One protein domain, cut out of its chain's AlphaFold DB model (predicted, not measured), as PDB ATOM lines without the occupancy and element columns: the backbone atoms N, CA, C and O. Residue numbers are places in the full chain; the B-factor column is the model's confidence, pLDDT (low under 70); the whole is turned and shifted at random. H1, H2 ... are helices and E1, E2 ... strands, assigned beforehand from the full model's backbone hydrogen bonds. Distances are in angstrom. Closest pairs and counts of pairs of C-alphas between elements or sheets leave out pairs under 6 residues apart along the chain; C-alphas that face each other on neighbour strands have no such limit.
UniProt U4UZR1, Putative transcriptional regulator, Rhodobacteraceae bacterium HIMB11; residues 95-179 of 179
ATOM      1  N   GLY A  95     163.914 187.492 245.061       68.88
ATOM      2  CA  GLY A  95     163.567 188.677 245.855       68.88
ATOM      3  C   GLY A  95     164.484 189.900 245.662       68.88
ATOM      4  O   GLY A  95     163.975 191.026 245.576       68.88
ATOM      5  N   PRO A  96     165.819 189.734 245.630       69.31
ATOM      6  CA  PRO A  96     166.751 190.807 245.278       69.31
ATOM      7  C   PRO A  96     166.625 191.275 243.825       69.31
ATOM      8  O   PRO A  96     166.646 192.481 243.587       69.31
ATOM      9  N   PHE A  97     166.414 190.360 242.874       70.19
ATOM     10  CA  PHE A  97     166.188 190.716 241.472       70.19
ATOM     11  C   PHE A  97     164.884 191.502 241.291       70.19
ATOM     12  O   PHE A  97     164.917 192.608 240.764       70.19
ATOM     13  N   ASP A  98     163.759 191.023 241.828       69.88
ATOM     14  CA  ASP A  98     162.474 191.744 241.786       69.88
ATOM     15  C   ASP A  98     162.571 193.148 242.404       69.88
ATOM     16  O   ASP A  98     161.876 194.086 242.010       69.88
ATOM     17  N   TYR A  99     163.433 193.301 243.410       68.56
ATOM     18  CA  TYR A  99     163.690 194.588 244.038       68.56
ATOM     19  C   TYR A  99     164.510 195.523 243.146       68.56
ATOM     20  O   TYR A  99     164.175 196.705 243.042       68.56
ATOM     21  N   ALA A 100     165.589 195.003 242.565       66.50
ATOM     22  CA  ALA A 100     166.542 195.762 241.774       66.50
ATOM     23  C   ALA A 100     166.005 196.131 240.391       66.50
ATOM     24  O   ALA A 100     166.337 197.210 239.917       66.50
ATOM     25  N   PHE A 101     165.156 195.284 239.799       65.38
ATOM     26  CA  PHE A 101     164.573 195.477 238.470       65.38
ATOM     27  C   PHE A 101     163.247 196.269 238.474       65.38
ATOM     28  O   PHE A 101     162.356 196.085 237.636       65.38
ATOM     29  N   PHE A 102     163.060 197.131 239.479       52.38
ATOM     30  CA  PHE A 102     161.866 197.957 239.595       52.38
ATOM     31  C   PHE A 102     162.034 199.285 238.852       52.38
ATOM     32  O   PHE A 102     162.507 200.283 239.399       52.38
ATOM     33  N   GLY A 103     161.491 199.334 237.641       53.12
ATOM     34  CA  GLY A 103     161.016 200.563 237.013       53.12
ATOM     35  C   GLY A 103     162.072 201.493 236.419       53.12
ATOM     36  O   GLY A 103     161.670 202.268 235.554       53.12
ATOM     37  N   ARG A 104     163.355 201.419 236.809       52.50
ATOM     38  CA  ARG A 104     164.550 202.010 236.158       52.50
ATOM     39  C   ARG A 104     165.793 201.436 236.838       52.50
ATOM     40  O   ARG A 104     166.060 201.773 237.990       52.50
ATOM     41  N   ASP A 105     166.559 200.625 236.116       50.22
ATOM     42  CA  ASP A 105     167.466 199.693 236.783       50.22
ATOM     43  C   ASP A 105     168.930 200.038 236.540       50.22
ATOM     44  O   ASP A 105     169.379 200.221 235.407       50.22
ATOM     45  N   TYR A 106     169.672 200.126 237.640       54.06
ATOM     46  CA  TYR A 106     171.124 200.209 237.643       54.06
ATOM     47  C   TYR A 106     171.663 198.869 238.146       54.06
ATOM     48  O   TYR A 106     171.623 198.598 239.348       54.06
ATOM     49  N   SER A 107     172.154 198.041 237.227       54.19
ATOM     50  CA  SER A 107     172.971 196.868 237.538       54.19
ATOM     51  C   SER A 107     174.448 197.241 237.470       54.19
ATOM     52  O   SER A 107     174.867 197.985 236.579       54.19
ATOM     53  N   VAL A 108     175.244 196.726 238.402       53.53
ATOM     54  CA  VAL A 108     176.699 196.680 238.245       53.53
ATOM     55  C   VAL A 108     177.019 195.392 237.482       53.53
ATOM     56  O   VAL A 108     176.524 194.325 237.826       53.53
ATOM     57  N   ASN A 109     177.766 195.500 236.384       48.44
ATOM     58  CA  ASN A 109     178.081 194.358 235.523       48.44
ATOM     59  C   ASN A 109     179.340 193.635 236.038       48.44
ATOM     60  O   ASN A 109     180.148 194.236 236.749       48.44
ATOM     61  N   GLU A 110     179.535 192.379 235.617       49.31
ATOM     62  CA  GLU A 110     180.627 191.477 236.048       49.31
ATOM     63  C   GLU A 110     182.046 192.076 235.930       49.31
ATOM     64  O   GLU A 110     182.961 191.653 236.633       49.31
ATOM     65  N   GLU A 111     182.238 193.106 235.104       47.56
ATOM     66  CA  GLU A 111     183.530 193.781 234.924       47.56
ATOM     67  C   GLU A 111     183.963 194.654 236.121       47.56
ATOM     68  O   GLU A 111     185.135 195.008 236.219       47.56
ATOM     69  N   ASN A 112     183.064 194.964 237.066       48.88
ATOM     70  CA  ASN A 112     183.352 195.796 238.246       48.88
ATOM     71  C   ASN A 112     183.441 195.001 239.568       48.88
ATOM     72  O   ASN A 112     183.317 195.580 240.645       48.88
ATOM     73  N   ILE A 113     183.733 193.695 239.508       48.50
ATOM     74  CA  ILE A 113     183.919 192.774 240.658       48.50
ATOM     75  C   ILE A 113     185.174 193.090 241.516       48.50
ATOM     76  O   ILE A 113     185.679 192.245 242.255       48.50
ATOM     77  N   ASN A 114     185.676 194.327 241.534       47.19
ATOM     78  CA  ASN A 114     186.518 194.734 242.658       47.19
ATOM     79  C   ASN A 114     185.619 194.855 243.891       47.19
ATOM     80  O   ASN A 114     184.966 195.867 244.111       47.19
ATOM     81  N   ARG A 115     185.567 193.744 244.639       50.44
ATOM     82  CA  ARG A 115     184.815 193.459 245.868       50.44
ATOM     83  C   ARG A 115     185.169 194.408 247.021       50.44
ATOM     84  O   ARG A 115     185.533 193.962 248.107       50.44
ATOM     85  N   GLU A 116     185.062 195.712 246.826       55.53
ATOM     86  CA  GLU A 116     184.859 196.605 247.954       55.53
ATOM     87  C   GLU A 116     183.420 196.388 248.403       55.53
ATOM     88  O   GLU A 116     182.470 196.856 247.780       55.53
ATOM     89  N   ILE A 117     183.255 195.583 249.454       63.16
ATOM     90  CA  ILE A 117     181.974 195.441 250.139       63.16
ATOM     91  C   ILE A 117     181.594 196.845 250.599       63.16
ATOM     92  O   ILE A 117     182.159 197.355 251.567       63.16
ATOM     93  N   VAL A 118     180.660 197.480 249.892       74.31
ATOM     94  CA  VAL A 118     180.144 198.786 250.300       74.31
ATOM     95  C   VAL A 118     179.426 198.577 251.633       74.31
ATOM     96  O   VAL A 118     178.527 197.741 251.692       74.31
ATOM     97  N   PRO A 119     179.810 199.246 252.730       80.19
ATOM     98  CA  PRO A 119     179.149 199.021 254.007       80.19
ATOM     99  C   PRO A 119     177.643 199.286 253.922       80.19
ATOM    100  O   PRO A 119     177.177 200.120 253.147       80.19
ATOM    101  N   ASP A 120     176.861 198.613 254.759       84.44
ATOM    102  CA  ASP A 120     175.449 198.949 254.906       84.44
ATOM    103  C   ASP A 120     175.320 200.375 255.465       84.44
ATOM    104  O   ASP A 120     175.934 200.727 256.474       84.44
ATOM    105  N   GLY A 121     174.503 201.213 254.828       88.31
ATOM    106  CA  GLY A 121     174.306 202.589 255.275       88.31
ATOM    107  C   GLY A 121     174.031 203.591 254.164       88.31
ATOM    108  O   GLY A 121     173.797 203.241 253.006       88.31
ATOM    109  N   LEU A 122     174.037 204.870 254.539       92.44
ATOM    110  CA  LEU A 122     173.861 205.993 253.620       92.44
ATOM    111  C   LEU A 122     175.197 206.383 252.996       92.44
ATOM    112  O   LEU A 122     176.177 206.604 253.698       92.44
ATOM    113  N   HIS A 123     175.195 206.496 251.677       89.50
ATOM    114  CA  HIS A 123     176.356 206.789 250.855       89.50
ATOM    115  C   HIS A 123     176.016 207.902 249.868       89.50
ATOM    116  O   HIS A 123     174.852 208.130 249.518       89.50
ATOM    117  N   LEU A 124     177.054 208.590 249.404       88.50
ATOM    118  CA  LEU A 124     176.961 209.507 248.281       88.50
ATOM    119  C   LEU A 124     177.469 208.801 247.036       88.50
ATOM    120  O   LEU A 124     178.533 208.190 247.049       88.50
ATOM    121  N   ILE A 125     176.714 208.922 245.955       84.94
ATOM    122  CA  ILE A 125     177.125 208.466 244.641       84.94
ATOM    123  C   ILE A 125     177.314 209.677 243.733       84.94
ATOM    124  O   ILE A 125     176.440 210.540 243.629       84.94
ATOM    125  N   ILE A 126     178.482 209.747 243.101       83.31
ATOM    126  CA  ILE A 126     178.874 210.827 242.199       83.31
ATOM    127  C   ILE A 126     179.011 210.226 240.806       83.31
ATOM    128  O   ILE A 126     179.691 209.218 240.629       83.31
ATOM    129  N   ARG A 127     178.345 210.821 239.817       81.06
ATOM    130  CA  ARG A 127     178.374 210.358 238.423       81.06
ATOM    131  C   ARG A 127     178.494 211.548 237.478       81.06
ATOM    132  O   ARG A 127     177.914 212.590 237.781       81.06
ATOM    133  N   PRO A 128     179.186 211.434 236.337       79.69
ATOM    134  CA  PRO A 128     179.093 212.441 235.287       79.69
ATOM    135  C   PRO A 128     177.631 212.633 234.872       79.69
ATOM    136  O   PRO A 128     176.870 211.668 234.769       79.69
ATOM    137  N   SER A 129     177.215 213.875 234.658       78.44
ATOM    138  CA  SER A 129     175.876 214.147 234.158       78.44
ATOM    139  C   SER A 129     175.773 213.774 232.684       78.44
ATOM    140  O   SER A 129     176.555 214.234 231.856       78.44
ATOM    141  N   LEU A 130     174.736 213.010 232.340       75.31
ATOM    142  CA  LEU A 130     174.396 212.720 230.946       75.31
ATOM    143  C   LEU A 130     173.835 213.945 230.207       75.31
ATOM    144  O   LEU A 130     173.936 214.022 228.987       75.31
ATOM    145  N   MET A 131     173.243 214.903 230.929       78.81
ATOM    146  CA  MET A 131     172.645 216.106 230.330       78.81
ATOM    147  C   MET A 131     173.600 217.306 230.296       78.81
ATOM    148  O   MET A 131     173.439 218.188 229.457       78.81
ATOM    149  N   TRP A 132     174.590 217.365 231.193       79.56
ATOM    150  CA  TRP A 132     175.511 218.501 231.322       79.56
ATOM    151  C   TRP A 132     176.954 218.006 231.238       79.56
ATOM    152  O   TRP A 132     177.437 217.400 232.188       79.56
ATOM    153  N   ARG A 133     177.642 218.295 230.126       76.50
ATOM    154  CA  ARG A 133     178.991 217.766 229.833       76.50
ATOM    155  C   ARG A 133     180.030 218.038 230.929       76.50
ATOM    156  O   ARG A 133     180.850 217.170 231.185       76.50
ATOM    157  N   ASP A 134     179.927 219.176 231.613       84.75
ATOM    158  CA  ASP A 134     180.852 219.581 232.688       84.75
ATOM    159  C   ASP A 134     180.229 219.451 234.090       84.75
ATOM    160  O   ASP A 134     180.664 220.079 235.054       84.75
ATOM    161  N   GLY A 135     179.128 218.705 234.205       78.00
ATOM    162  CA  GLY A 135     178.387 218.539 235.446       78.00
ATOM    163  C   GLY A 135     178.577 217.157 236.047       78.00
ATOM    164  O   GLY A 135     178.640 216.161 235.333       78.00
ATOM    165  N   TYR A 136     178.547 217.090 237.374       82.62
ATOM    166  CA  TYR A 136     178.334 215.843 238.095       82.62
ATOM    167  C   TYR A 136     176.941 215.832 238.708       82.62
ATOM    168  O   TYR A 136     176.415 216.853 239.157       82.62
ATOM    169  N   TRP A 137     176.354 214.651 238.735       78.56
ATOM    170  CA  TRP A 137     175.190 214.336 239.528       78.56
ATOM    171  C   TRP A 137     175.656 213.728 240.848       78.56
ATOM    172  O   TRP A 137     176.471 212.803 240.853       78.56
ATOM    173  N   ILE A 138     175.145 214.259 241.957       84.69
ATOM    174  CA  ILE A 138     175.415 213.753 243.302       84.69
ATOM    175  C   ILE A 138     174.081 213.332 243.904       84.69
ATOM    176  O   ILE A 138     173.174 214.154 244.052       84.69
ATOM    177  N   GLY A 139     173.967 212.054 244.245       84.75
ATOM    178  CA  GLY A 139     172.777 211.478 244.857       84.75
ATOM    179  C   GLY A 139     173.107 210.784 246.167       84.75
ATOM    180  O   GLY A 139     174.191 210.232 246.335       84.75
ATOM    181  N   MET A 140     172.153 210.799 247.094       89.31
ATOM    182  CA  MET A 140     172.216 209.965 248.289       89.31
ATOM    183  C   MET A 140     171.575 208.612 247.986       89.31
ATOM    184  O   MET A 140     170.447 208.546 247.488       89.31
ATOM    185  N   VAL A 141     172.291 207.547 248.317       90.69
ATOM    186  CA  VAL A 141     171.869 206.162 248.130       90.69
ATOM    187  C   VAL A 141     172.065 205.401 249.437       90.69
ATOM    188  O   VAL A 141     172.997 205.666 250.191       90.69
ATOM    189  N   ARG A 142     171.169 204.470 249.744       92.00
ATOM    190  CA  ARG A 142     171.328 203.526 250.846       92.00
ATOM    191  C   ARG A 142     171.720 202.169 250.284       92.00
ATOM    192  O   ARG A 142     170.940 201.615 249.512       92.00
ATOM    193  N   PHE A 143     172.850 201.634 250.726       89.00
ATOM    194  CA  PHE A 143     173.226 200.235 250.525       89.00
ATOM    195  C   PHE A 143     172.800 199.416 251.742       89.00
ATOM    196  O   PHE A 143     172.839 199.921 252.870       89.00
ATOM    197  N   PHE A 144     172.310 198.202 251.517       86.25
ATOM    198  CA  PHE A 144     171.950 197.278 252.589       86.25
ATOM    199  C   PHE A 144     171.913 195.832 252.095       86.25
ATOM    200  O   PHE A 144     171.650 195.584 250.914       86.25
ATOM    201  N   ASN A 145     172.118 194.878 253.004       81.50
ATOM    202  CA  ASN A 145     171.890 193.472 252.697       81.50
ATOM    203  C   ASN A 145     170.389 193.139 252.673       81.50
ATOM    204  O   ASN A 145     169.634 193.492 253.585       81.50
ATOM    205  N   LYS A 146     169.958 192.428 251.634       77.69
ATOM    206  CA  LYS A 146     168.632 191.831 251.519       77.69
ATOM    207  C   LYS A 146     168.785 190.387 251.055       77.69
ATOM    208  O   LYS A 146     169.246 190.147 249.944       77.69
ATOM    209  N   ASP A 147     168.386 189.440 251.899       77.94
ATOM    210  CA  ASP A 147     168.403 188.000 251.600       77.94
ATOM    211  C   ASP A 147     169.779 187.485 251.122       77.94
ATOM    212  O   ASP A 147     169.867 186.650 250.224       77.94
ATOM    213  N   GLY A 148     170.870 188.009 251.694       68.50
ATOM    214  CA  GLY A 148     172.239 187.635 251.324       68.50
ATOM    215  C   GLY A 148     172.817 188.412 250.136       68.50
ATOM    216  O   GLY A 148     174.013 188.302 249.884       68.50
ATOM    217  N   ALA A 149     172.021 189.245 249.457       75.88
ATOM    218  CA  ALA A 149     172.470 190.132 248.384       75.88
ATOM    219  C   ALA A 149     172.689 191.561 248.865       75.88
ATOM    220  O   ALA A 149     171.921 192.080 249.675       75.88
ATOM    221  N   GLN A 150     173.676 192.235 248.284       79.69
ATOM    222  CA  GLN A 150     173.828 193.671 248.446       79.69
ATOM    223  C   GLN A 150     172.924 194.403 247.448       79.69
ATOM    224  O   GLN A 150     173.027 194.234 246.236       79.69
ATOM    225  N   VAL A 151     172.013 195.222 247.967       85.31
ATOM    226  CA  VAL A 151     171.091 196.019 247.153       85.31
ATOM    227  C   VAL A 151     171.219 197.495 247.492       85.31
ATOM    228  O   VAL A 151     171.714 197.874 248.557       85.31
ATOM    229  N   MET A 152     170.731 198.345 246.591       88.81
ATOM    230  CA  MET A 152     170.712 199.786 246.793       88.81
ATOM    231  C   MET A 152     169.340 200.416 246.563       88.81
ATOM    232  O   MET A 152     168.556 199.975 245.721       88.81
ATOM    233  N   ARG A 153     169.078 201.501 247.297       90.19
ATOM    234  CA  ARG A 153     167.898 202.361 247.150       90.19
ATOM    235  C   ARG A 153     168.313 203.817 247.116       90.19
ATOM    236  O   ARG A 153     168.978 204.274 248.042       90.19
ATOM    237  N   GLY A 154     167.848 204.574 246.136       90.00
ATOM    238  CA  GLY A 154     168.071 206.013 246.100       90.00
ATOM    239  C   GLY A 154     166.887 206.772 245.525       90.00
ATOM    240  O   GLY A 154     165.884 206.187 245.119       90.00
ATOM    241  N   PHE A 155     166.997 208.096 245.543       87.19
ATOM    242  CA  PHE A 155     165.995 208.988 244.971       87.19
ATOM    243  C   PHE A 155     166.664 209.985 244.039       87.19
ATOM    244  O   PHE A 155     167.710 210.539 244.385       87.19
ATOM    245  N   ASP A 156     166.045 210.245 242.889       83.56
ATOM    246  CA  ASP A 156     166.506 211.276 241.972       83.56
ATOM    247  C   ASP A 156     166.514 212.635 242.698       83.56
ATOM    248  O   ASP A 156     165.472 213.073 243.219       83.56
ATOM    249  N   PRO A 157     167.679 213.300 242.791       79.06
ATOM    250  CA  PRO A 157     167.820 214.613 243.373       79.06
ATOM    251  C   PRO A 157     167.182 215.655 242.460       79.06
ATOM    252  O   PRO A 157     166.808 215.408 241.313       79.06
ATOM    253  N   ILE A 158     167.065 216.862 242.996       78.88
ATOM    254  CA  ILE A 158     166.551 218.009 242.256       78.88
ATOM    255  C   ILE A 158     167.546 218.329 241.141       78.88
ATOM    256  O   ILE A 158     168.713 218.616 241.415       78.88
ATOM    257  N   ALA A 159     167.089 218.273 239.891       73.62
ATOM    258  CA  ALA A 159     167.916 218.653 238.758       73.62
ATOM    259  C   ALA A 159     168.314 220.131 238.853       73.62
ATOM    260  O   ALA A 159     167.583 220.967 239.392       73.62
ATOM    261  N   ARG A 160     169.480 220.462 238.292       72.25
ATOM    262  CA  ARG A 160     169.978 221.837 238.248       72.25
ATOM    263  C   ARG A 160     168.917 222.756 237.626       72.25
ATOM    264  O   ARG A 160     168.510 222.540 236.490       72.25
ATOM    265  N   GLY A 161     168.495 223.778 238.370       75.88
ATOM    266  CA  GLY A 161     167.504 224.765 237.923       75.88
ATOM    267  C   GLY A 161     166.042 224.452 238.270       75.88
ATOM    268  O   GLY A 161     165.200 225.320 238.066       75.88
ATOM    269  N   MET A 162     165.726 223.279 238.832       77.31
ATOM    270  CA  MET A 162     164.377 222.975 239.336       77.31
ATOM    271  C   MET A 162     164.195 223.461 240.779       77.31
ATOM    272  O   MET A 162     165.130 223.417 241.584       77.31
ATOM    273  N   LYS A 163     162.980 223.890 241.143       80.31
ATOM    274  CA  LYS A 163     162.641 224.177 242.543       80.31
ATOM    275  C   LYS A 163     162.197 222.897 243.244       80.31
ATOM    276  O   LYS A 163     161.684 221.968 242.628       80.31
ATOM    277  N   ARG A 164     162.316 222.868 244.577       76.19
ATOM    278  CA  ARG A 164     161.767 221.772 245.401       76.19
ATOM    279  C   ARG A 164     160.260 221.581 245.211       76.19
ATOM    280  O   ARG A 164     159.792 220.455 245.315       76.19
ATOM    281  N   SER A 165     159.531 222.661 244.933       80.06
ATOM    282  CA  SER A 165     158.092 222.641 244.642       80.06
ATOM    283  C   SER A 165     157.738 221.867 243.376       80.06
ATOM    284  O   SER A 165     156.626 221.369 243.270       80.06
ATOM    285  N   ASP A 166     158.678 221.753 242.440       78.50
ATOM    286  CA  ASP A 166     158.448 221.174 241.113       78.50
ATOM    287  C   ASP A 166     158.749 219.666 241.104       78.50
ATOM    288  O   ASP A 166     158.680 219.002 240.070       78.50
ATOM    289  N   LEU A 167     159.132 219.118 242.263       76.88
ATOM    290  CA  LEU A 167     159.471 217.716 242.404       76.88
ATOM    291  C   LEU A 167     158.231 216.845 242.289       76.88
ATOM    292  O   LEU A 167     157.258 216.981 243.031       76.88
ATOM    293  N   THR A 168     158.341 215.845 241.430       81.12
ATOM    294  CA  THR A 168     157.390 214.749 241.395       81.12
ATOM    295  C   THR A 168     157.415 213.956 242.715       81.12
ATOM    296  O   THR A 168     158.420 213.977 243.451       81.12
ATOM    297  N   PRO A 169     156.314 213.254 243.058       84.06
ATOM    298  CA  PRO A 169     156.223 212.481 244.294       84.06
ATOM    299  C   PRO A 169     157.424 211.552 244.496       84.06
ATOM    300  O   PRO A 169     157.925 210.958 243.544       84.06
ATOM    301  N   MET A 170     157.864 211.363 245.743       80.31
ATOM    302  CA  MET A 170     159.034 210.517 246.045       80.31
ATOM    303  C   MET A 170     158.950 209.124 245.414       80.31
ATOM    304  O   MET A 170     159.959 208.609 244.951       80.31
ATOM    305  N   LYS A 171     157.742 208.551 245.335       80.88
ATOM    306  CA  LYS A 171     157.496 207.226 244.752       80.88
ATOM    307  C   LYS A 171     157.950 207.102 243.293       80.88
ATOM    308  O   LYS A 171     158.353 206.019 242.899       80.88
ATOM    309  N   VAL A 172     157.881 208.177 242.502       83.75
ATOM    310  CA  VAL A 172     158.289 208.145 241.083       83.75
ATOM    311  C   VAL A 172     159.747 208.545 240.866       83.75
ATOM    312  O   VAL A 172     160.264 208.371 239.771       83.75
ATOM    313  N   ARG A 173     160.397 209.090 241.899       83.81
ATOM    314  CA  ARG A 173     161.825 209.436 241.896       83.81
ATOM    315  C   ARG A 173     162.688 208.345 242.515       83.81
ATOM    316  O   ARG A 173     163.901 208.482 242.536       83.81
ATOM    317  N   GLU A 174     162.076 207.318 243.094       86.62
ATOM    318  CA  GLU A 174     162.797 206.201 243.686       86.62
ATOM    319  C   GLU A 174     163.401 205.326 242.589       86.62
ATOM    320  O   GLU A 174     162.693 204.893 241.684       86.62
ATOM    321  N   TYR A 175     164.688 205.022 242.718       85.00
ATOM    322  CA  TYR A 175     165.375 204.024 241.911       85.00
ATOM    323  C   TYR A 175     166.024 202.980 242.819       85.00
ATOM    324  O   TYR A 175     166.323 203.231 243.997       85.00
ATOM    325  N   ARG A 176     166.221 201.784 242.271       86.62
ATOM    326  CA  ARG A 176     166.756 200.620 242.978       86.62
ATOM    327  C   ARG A 176     167.812 199.937 242.118       86.62
ATOM    328  O   ARG A 176     167.932 200.224 240.931       86.62
ATOM    329  N   GLY A 177     168.623 199.095 242.742       80.31
ATOM    330  CA  GLY A 177     169.655 198.355 242.031       80.31
ATOM    331  C   GLY A 177     170.289 197.255 242.866       80.31
ATOM    332  O   GLY A 177     170.035 197.141 244.069       80.31
ATOM    333  N   PHE A 178     171.112 196.466 242.190       75.31
ATOM    334  CA  PHE A 178     171.854 195.323 242.714       75.31
ATOM    335  C   PHE A 178     173.349 195.531 242.449       75.31
ATOM    336  O   PHE A 178     173.693 196.120 241.417       75.31
ATOM    337  N   LEU A 179     174.204 195.068 243.370       68.25
ATOM    338  CA  LEU A 179     175.662 195.038 243.200       68.25
ATOM    339  C   LEU A 179     176.169 193.615 243.016       68.25
ATOM    340  O   LEU A 179     175.762 192.747 243.819       68.25
TER     341      LEU A 179
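What this domain is: This is residues 95 to 179 of the 179 residues of the protein "Putative transcriptional regulator" of Rhodobacteraceae bacterium HIMB11 (UniProt U4UZR1). One strongly twisted sheet of five strands curls like part of a barrel, open rather than closed, with the short helix H1 packed on one face over E5 and E4. The long link of residues 108 to 120 joins one edge strand, E1, to the other, E2, and a second long loop, residues 156 to 169, runs out from the end of E4 and returns to the tiny helix H2, which leads straight into E5. The 85 printed residues follow the order H1 E1 E2 E3 E4 H2 E5; the sheet's order is E1 E5 E4 E3 E2, mixed, and the class is mixed, helices and strands. The whole is only just compact, close to loose, with a radius of gyration of the C-alphas of 14.0 A and spans of 39 by 28 by 21 A.

Where its parts are: Start with the longest strand, E3, residues 136 to 146: find C-alpha 136 at (178.334, 215.843, 238.095) and go 29.2 A to C-alpha 146. Beside it are E2, residues 121 to 128, 22.8 A long, and E4, residues 149 to 155, 20.2 A long. E5, residues 174 to 178, covers 14.2 A and ends at C-alpha 178 at (171.854, 195.323, 242.714). E1, residues 105 to 107, is 6.2 A long. H1, residues 95 to 100, begins at C-alpha 95 at (163.567, 188.677, 245.855) and is 8.7 A long; H2, residues 170 to 173, is 5.1 A long.

How they stand to each other: E2, E3 and E4 form a meander, each strand the antiparallel neighbour of the one before, through the hairpins E2 and E3, and E3 and E4. Look for N 123 and O 141, 2.8 A apart, and for N 142 and O 153, also 2.8 A. E5 is antiparallel to E4, where N 152 and O 177 are 2.9 A apart. E1 is parallel to E5 at 25 degrees; the C-alphas of Tyr 106 and Gly 177 face each other at 5.0 A, with no backbone N and O within hydrogen-bond range. H1 is on the sheet at a height of 7.4 A, only just over E5 and E4, with 3 of its 6 C-alphas falling on each. On the local plane it stands at 31 degrees to E4, only just slantwise to the strands. Its closest C-alphas to E5 are those of Ala 100 and Gly 177, 4.1 A. H2 only grazes the sheet; its closest C-alphas to E4 are those of Arg 173 and Phe 155, 5.2 A. In H1 every O i to N i+4 pair is within hydrogen-bond range; H2 is too short for such a pair.

The domain as a whole: The farthest C-alphas, those of Asn 114 and Ser 165, are 39.9 A apart. The printed part has no cut. The links E1 to E2 and E4 to H2 are long. Mean pLDDT of the printed part is 75.0; look for values under 70 at residues 95 to 96, 98 to 117, 148 and 179.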